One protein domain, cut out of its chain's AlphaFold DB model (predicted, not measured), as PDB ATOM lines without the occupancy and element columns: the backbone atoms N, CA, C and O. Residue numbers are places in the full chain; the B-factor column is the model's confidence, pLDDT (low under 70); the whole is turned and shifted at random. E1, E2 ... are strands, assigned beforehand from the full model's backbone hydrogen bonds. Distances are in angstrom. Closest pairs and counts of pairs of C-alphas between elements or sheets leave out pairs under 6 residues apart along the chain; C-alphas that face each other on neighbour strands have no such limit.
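What this domain is: This is residues 2 to 57 of the 85 residues of an uncharacterized protein of Streptomyces thermoautotrophicus (UniProt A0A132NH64). Little regular structure is present: a small sheet of short strands, E1, E2 and E3, is continued past E3 by short pairings of residues 45 to 46 and 52 to 53. Residues 2 to 20 wind past the end of the sheet where E1 begins. The 56 printed residues hold no named helix and three named strands, order E1 - E2 - E3, all antiparallel: a meander, each strand the antiparallel neighbour of the one before. The class is all strand, with 12 residues in named elements; the whole is compact, radius of gyration of the C-alphas 10.8 A, spans 29 by 22 by 19 A.

Where its parts are: E1, residues 21 to 25, spans 10.5 A from C-alpha 21 at (136.458, 52.077, 13.236). E2, residues 30 to 33, spans 9.9 A. E3, residues 38 to 40, spans 6.6 A, to C-alpha 40 at (143.882, 56.616, 5.144).

How they stand to each other: E1 and E2 form a hairpin at 166 degrees; N 22 and O 32 are 2.8 A apart, within hydrogen-bond range. E2 and E3 form a hairpin at 148 degrees, with N 31 and O 39 at 2.9 A.

The domain as a whole: The printed part has no cut. Both links are tight. Residue 57 alone is under pLDDT 70.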
ATOM      1  N   CYS A   2     126.628  46.021   9.934       88.75
ATOM      2  CA  CYS A   2     127.069  46.040  11.334       88.75
ATOM      3  C   CYS A   2     125.881  46.309  12.284       88.75
ATOM      4  O   CYS A   2     124.838  46.784  11.843       88.75
ATOM      5  N   LEU A   3     126.024  45.999  13.578       92.69
ATOM      6  CA  LEU A   3     124.954  46.111  14.592       92.69
ATOM      7  C   LEU A   3     125.024  47.414  15.416       92.69
ATOM      8  O   LEU A   3     124.577  47.457  16.560       92.69
ATOM      9  N   HIS A   4     125.632  48.468  14.873       93.31
ATOM     10  CA  HIS A   4     125.791  49.737  15.583       93.31
ATOM     11  C   HIS A   4     124.472  50.519  15.671       93.31
ATOM     12  O   HIS A   4     123.638  50.454  14.768       93.31
ATOM     13  N   ILE A   5     124.296  51.263  16.768       92.62
ATOM     14  CA  ILE A   5     123.163  52.166  16.998       92.62
ATOM     15  C   ILE A   5     123.742  53.550  17.343       92.62
ATOM     16  O   ILE A   5     124.426  53.659  18.364       92.62
ATOM     17  N   PRO A   6     123.494  54.596  16.529       91.31
ATOM     18  CA  PRO A   6     122.750  54.585  15.263       91.31
ATOM     19  C   PRO A   6     123.411  53.701  14.183       91.31
ATOM     20  O   PRO A   6     124.611  53.422  14.275       91.31
ATOM     21  N   PRO A   7     122.640  53.233  13.180       93.44
ATOM     22  CA  PRO A   7     123.184  52.422  12.096       93.44
ATOM     23  C   PRO A   7     124.270  53.194  11.351       93.44
ATOM     24  O   PRO A   7     124.116  54.381  11.064       93.44
ATOM     25  N   CYS A   8     125.369  52.513  11.033       96.38
ATOM     26  CA  CYS A   8     126.430  53.122  10.243       96.38
ATOM     27  C   CYS A   8     125.996  53.293   8.780       96.38
ATOM     28  O   CYS A   8     125.249  52.453   8.262       96.38
ATOM     29  N   PRO A   9     126.500  54.335   8.101       96.06
ATOM     30  CA  PRO A   9     126.234  54.553   6.686       96.06
ATOM     31  C   PRO A   9     126.801  53.422   5.817       96.06
ATOM     32  O   PRO A   9     127.777  52.751   6.178       96.06
ATOM     33  N   SER A  10     126.184  53.216   4.648       95.31
ATOM     34  CA  SER A  10     126.710  52.301   3.624       95.31
ATOM     35  C   SER A  10     128.057  52.798   3.094       95.31
ATOM     36  O   SER A  10     128.323  53.997   3.117       95.31
ATOM     37  N   ALA A  11     128.877  51.894   2.557       95.44
ATOM     38  CA  ALA A  11     130.122  52.262   1.883       95.44
ATOM     39  C   ALA A  11     129.891  53.164   0.655       95.44
ATOM     40  O   ALA A  11     130.753  53.961   0.311       95.44
ATOM     41  N   ASP A  12     128.714  53.094   0.028       94.06
ATOM     42  CA  ASP A  12     128.362  53.932  -1.128       94.06
ATOM     43  C   ASP A  12     127.831  55.320  -0.732       94.06
ATOM     44  O   ASP A  12     127.723  56.216  -1.573       94.06
ATOM     45  N   ALA A  13     127.492  55.527   0.543       94.12
ATOM     46  CA  ALA A  13     126.914  56.781   1.019       94.12
ATOM     47  C   ALA A  13     127.964  57.909   1.015       94.12
ATOM     48  O   ALA A  13     129.145  57.632   1.206       94.12
ATOM     49  N   PRO A  14     127.592  59.179   0.788       92.38
ATOM     50  CA  PRO A  14     128.553  60.288   0.770       92.38
ATOM     51  C   PRO A  14     129.237  60.524   2.126       92.38
ATOM     52  O   PRO A  14     130.320  61.085   2.167       92.38
ATOM     53  N   ASP A  15     128.625  60.077   3.220       94.06
ATOM     54  CA  ASP A  15     129.103  60.168   4.600       94.06
ATOM     55  C   ASP A  15     129.677  58.833   5.118       94.06
ATOM     56  O   ASP A  15     129.716  58.589   6.323       94.06
ATOM     57  N   ARG A  16     130.124  57.942   4.218       95.19
ATOM     58  CA  ARG A  16     130.665  56.598   4.527       95.19
ATOM     59  C   ARG A  16     131.749  56.574   5.611       95.19
ATOM     60  O   ARG A  16     131.825  55.603   6.366       95.19
ATOM     61  N   GLU A  17     132.545  57.635   5.706       94.44
ATOM     62  CA  GLU A  17     133.611  57.834   6.695       94.44
ATOM     63  C   GLU A  17     133.095  57.973   8.140       94.44
ATOM     64  O   GLU A  17     133.841  57.755   9.092       94.44
ATOM     65  N   ALA A  18     131.800  58.254   8.331       95.19
ATOM     66  CA  ALA A  18     131.169  58.309   9.652       95.19
ATOM     67  C   ALA A  18     130.909  56.918  10.268       95.19
ATOM     68  O   ALA A  18     130.438  56.808  11.407       95.19
ATOM     69  N   ALA A  19     131.191  55.832   9.540       96.75
ATOM     70  CA  ALA A  19     131.117  54.478  10.075       96.75
ATOM     71  C   ALA A  19     132.164  54.234  11.179       96.75
ATOM     72  O   ALA A  19     133.209  54.872  11.257       96.75
ATOM     73  N   ARG A  20     131.888  53.280  12.075       96.69
ATOM     74  CA  ARG A  20     132.746  53.037  13.241       96.69
ATOM     75  C   ARG A  20     134.029  52.302  12.853       96.69
ATOM     76  O   ARG A  20     133.960  51.249  12.218       96.69
ATOM     77  N   THR A  21     135.174  52.786  13.325       97.06
ATOM     78  CA  THR A  21     136.458  52.077  13.236       97.06
ATOM     79  C   THR A  21     136.403  50.746  13.982       97.06
ATOM     80  O   THR A  21     136.050  50.704  15.163       97.06
ATOM     81  N   VAL A  22     136.774  49.665  13.297       97.12
ATOM     82  CA  VAL A  22     136.881  48.306  13.857       97.12
ATOM     83  C   VAL A  22     138.320  47.803  13.899       97.12
ATOM     84  O   VAL A  22     138.637  46.945  14.717       97.12
ATOM     85  N   VAL A  23     139.201  48.363  13.065       97.69
ATOM     86  CA  VAL A  23     140.650  48.139  13.119       97.69
ATOM     87  C   VAL A  23     141.349  49.477  12.929       97.69
ATOM     88  O   VAL A  23     140.978  50.237  12.040       97.69
ATOM     89  N   CYS A  24     142.362  49.749  13.744       96.94
ATOM     90  CA  CYS A  24     143.189  50.947  13.654       96.94
ATOM     91  C   CYS A  24     144.658  50.514  13.560       96.94
ATOM     92  O   CYS A  24     145.114  49.765  14.425       96.94
ATOM     93  N   HIS A  25     145.365  50.952  12.515       96.94
ATOM     94  CA  HIS A  25     146.799  50.723  12.309       96.94
ATOM     95  C   HIS A  25     147.503  52.057  12.023       96.94
ATOM     96  O   HIS A  25     147.867  52.339  10.874       96.94
ATOM     97  N   PRO A  26     147.713  52.890  13.055       93.56
ATOM     98  CA  PRO A  26     148.356  54.187  12.884       93.56
ATOM     99  C   PRO A  26     149.796  54.052  12.365       93.56
ATOM    100  O   PRO A  26     150.249  54.895  11.597       93.56
ATOM    101  N   GLU A  27     150.498  52.960  12.684       96.94
ATOM    102  CA  GLU A  27     151.857  52.695  12.188       96.94
ATOM    103  C   GLU A  27     151.909  52.491  10.667       96.94
ATOM    104  O   GLU A  27     152.954  52.686  10.050       96.94
ATOM    105  N   GLN A  28     150.790  52.090  10.058       95.81
ATOM    106  CA  GLN A  28     150.651  51.889   8.612       95.81
ATOM    107  C   GLN A  28     149.824  53.000   7.946       95.81
ATOM    108  O   GLN A  28     149.695  53.014   6.724       95.81
ATOM    109  N   GLY A  29     149.274  53.923   8.739       95.75
ATOM    110  CA  GLY A  29     148.507  55.070   8.268       95.75
ATOM    111  C   GLY A  29     147.108  54.740   7.744       95.75
ATOM    112  O   GLY A  29     146.640  55.417   6.826       95.75
ATOM    113  N   TRP A  30     146.447  53.709   8.284       97.44
ATOM    114  CA  TRP A  30     145.080  53.362   7.887       97.44
ATOM    115  C   TRP A  30     144.210  52.846   9.035       97.44
ATOM    116  O   TRP A  30     144.684  52.341  10.057       97.44
ATOM    117  N   SER A  31     142.896  52.932   8.835       97.81
ATOM    118  CA  SER A  31     141.875  52.338   9.697       97.81
ATOM    119  C   SER A  31     140.790  51.657   8.864       97.81
ATOM    120  O   SER A  31     140.366  52.180   7.839       97.81
ATOM    121  N   LEU A  32     140.313  50.492   9.308       97.69
ATOM    122  CA  LEU A  32     139.170  49.799   8.707       97.69
ATOM    123  C   LEU A  32     137.893  50.171   9.457       97.69
ATOM    124  O   LEU A  32     137.815  50.030  10.684       97.69
ATOM    125  N   LEU A  33     136.880  50.587   8.709       97.62
ATOM    126  CA  LEU A  33     135.545  50.880   9.203       97.62
ATOM    127  C   LEU A  33     134.632  49.654   9.086       97.62
ATOM    128  O   LEU A  33     134.814  48.768   8.252       97.62
ATOM    129  N   CYS A  34     133.599  49.598   9.920       97.25
ATOM    130  CA  CYS A  34     132.676  48.464   9.984       97.25
ATOM    131  C   CYS A  34     131.816  48.251   8.726       97.25
ATOM    132  O   CYS A  34     131.170  47.210   8.600       97.25
ATOM    133  N   ASN A  35     131.744  49.244   7.838       96.19
ATOM    134  CA  ASN A  35     131.097  49.140   6.526       96.19
ATOM    135  C   ASN A  35     132.058  48.613   5.439       96.19
ATOM    136  O   ASN A  35     131.649  48.484   4.290       96.19
ATOM    137  N   GLY A  36     133.301  48.279   5.805       96.44
ATOM    138  CA  GLY A  36     134.326  47.740   4.913       96.44
ATOM    139  C   GLY A  36     135.193  48.801   4.234       96.44
ATOM    140  O   GLY A  36     136.092  48.433   3.487       96.44
ATOM    141  N   VAL A  37     134.947  50.089   4.486       97.38
ATOM    142  CA  VAL A  37     135.785  51.178   3.971       97.38
ATOM    143  C   VAL A  37     137.102  51.219   4.742       97.38
ATOM    144  O   VAL A  37     137.104  51.169   5.974       97.38
ATOM    145  N   VAL A  38     138.220  51.329   4.030       97.56
ATOM    146  CA  VAL A  38     139.523  51.645   4.625       97.56
ATOM    147  C   VAL A  38     139.774  53.134   4.444       97.56
ATOM    148  O   VAL A  38     139.807  53.614   3.314       97.56
ATOM    149  N   VAL A  39     139.959  53.849   5.549       96.19
ATOM    150  CA  VAL A  39     140.329  55.269   5.551       96.19
ATOM    151  C   VAL A  39     141.829  55.407   5.785       96.19
ATOM    152  O   VAL A  39     142.396  54.713   6.634       96.19
ATOM    153  N   PHE A  40     142.463  56.292   5.027       95.62
ATOM    154  CA  PHE A  40     143.882  56.616   5.144       95.62
ATOM    155  C   PHE A  40     144.071  57.950   5.876       95.62
ATOM    156  O   PHE A  40     143.206  58.826   5.850       95.62
ATOM    157  N   GLU A  41     145.235  58.138   6.501       92.81
ATOM    158  CA  GLU A  41     145.575  59.370   7.239       92.81
ATOM    159  C   GLU A  41     145.575  60.638   6.361       92.81
ATOM    160  O   GLU A  41     145.469  61.756   6.862       92.81
ATOM    161  N   ASP A  42     145.697  60.490   5.039       90.50
ATOM    162  CA  ASP A  42     145.629  61.593   4.079       90.50
ATOM    163  C   ASP A  42     144.209  61.896   3.578       90.50
ATOM    164  O   ASP A  42     144.052  62.689   2.649       90.50
ATOM    165  N   THR A  43     143.183  61.322   4.214       90.25
ATOM    166  CA  THR A  43     141.773  61.419   3.798       90.25
ATOM    167  C   THR A  43     141.472  60.683   2.486       90.25
ATOM    168  O   THR A  43     140.424  60.902   1.887       90.25
ATOM    169  N   GLY A  44     142.382  59.838   1.993       94.44
ATOM    170  CA  GLY A  44     142.045  58.871   0.953       94.44
ATOM    171  C   GLY A  44     141.152  57.758   1.503       94.44
ATOM    172  O   GLY A  44     141.165  57.462   2.703       94.44
ATOM    173  N   GLU A  45     140.423  57.087   0.613       96.19
ATOM    174  CA  GLU A  45     139.598  55.932   0.979       96.19
ATOM    175  C   GLU A  45     139.734  54.791  -0.032       96.19
ATOM    176  O   GLU A  45     139.873  55.011  -1.238       96.19
ATOM    177  N   LEU A  46     139.641  53.556   0.458       96.88
ATOM    178  CA  LEU A  46     139.473  52.357  -0.358       96.88
ATOM    179  C   LEU A  46     138.131  51.712  -0.011       96.88
ATOM    180  O   LEU A  46     137.901  51.285   1.125       96.88
ATOM    181  N   LEU A  47     137.248  51.658  -1.003       96.44
ATOM    182  CA  LEU A  47     135.923  51.068  -0.882       96.44
ATOM    183  C   LEU A  47     135.981  49.529  -0.923       96.44
ATOM    184  O   LEU A  47     136.938  48.955  -1.450       96.44
ATOM    185  N   PRO A  48     134.944  48.833  -0.414       95.44
ATOM    186  CA  PRO A  48     134.894  47.367  -0.402       95.44
ATOM    187  C   PRO A  48     134.921  46.714  -1.792       95.44
ATOM    188  O   PRO A  48     135.275  45.544  -1.913       95.44
ATOM    189  N   ASP A  49     134.522  47.449  -2.831       95.06
ATOM    190  CA  ASP A  49     134.553  47.025  -4.235       95.06
ATOM    191  C   ASP A  49     135.947  47.173  -4.879       95.06
ATOM    192  O   ASP A  49     136.151  46.759  -6.020       95.06
ATOM    193  N   GLY A  50     136.913  47.739  -4.148       94.56
ATOM    194  CA  GLY A  50     138.259  48.037  -4.630       94.56
ATOM    195  C   GLY A  50     138.401  49.416  -5.279       94.56
ATOM    196  O   GLY A  50     139.498  49.759  -5.725       94.56
ATOM    197  N   THR A  51     137.337  50.222  -5.325       95.19
ATOM    198  CA  THR A  51     137.391  51.589  -5.850       95.19
ATOM    199  C   THR A  51     138.161  52.499  -4.893       95.19
ATOM    200  O   THR A  51     137.914  52.522  -3.687       95.19
ATOM    201  N   THR A  52     139.091  53.287  -5.433       94.62
ATOM    202  CA  THR A  52     139.888  54.253  -4.665       94.62
ATOM    203  C   THR A  52     139.304  55.659  -4.759       94.62
ATOM    204  O   THR A  52     139.071  56.154  -5.866       94.62
ATOM    205  N   ILE A  53     139.155  56.332  -3.622       92.50
ATOM    206  CA  ILE A  53     138.814  57.754  -3.539       92.50
ATOM    207  C   ILE A  53     140.088  58.532  -3.218       92.50
ATOM    208  O   ILE A  53     140.787  58.192  -2.258       92.50
ATOM    209  N   PRO A  54     140.425  59.558  -4.013       91.69
ATOM    210  CA  PRO A  54     141.621  60.341  -3.771       91.69
ATOM    211  C   PRO A  54     141.486  61.203  -2.501       91.69
ATOM    212  O   PRO A  54     140.383  61.644  -2.179       91.69
ATOM    213  N   PRO A  55     142.615  61.523  -1.845       89.62
ATOM    214  CA  PRO A  55     142.691  62.485  -0.747       89.62
ATOM    215  C   PRO A  55     141.928  63.787  -1.012       89.62
ATOM    216  O   PRO A  55     142.080  64.396  -2.074       89.62
ATOM    217  N   HIS A  56     141.179  64.280  -0.022       77.69
ATOM    218  CA  HIS A  56     140.454  65.555  -0.122       77.69
ATOM    219  C   HIS A  56     141.348  66.805  -0.044       77.69
ATOM    220  O   HIS A  56     140.896  67.910  -0.353       77.69
ATOM    221  N   ARG A  57     142.633  66.668   0.309       64.94
ATOM    222  CA  ARG A  57     143.597  67.767   0.147       64.94
ATOM    223  C   ARG A  57     144.043  67.854  -1.317       64.94
ATOM    224  O   ARG A  57     144.315  66.813  -1.913       64.94
TER     225      ARG A  57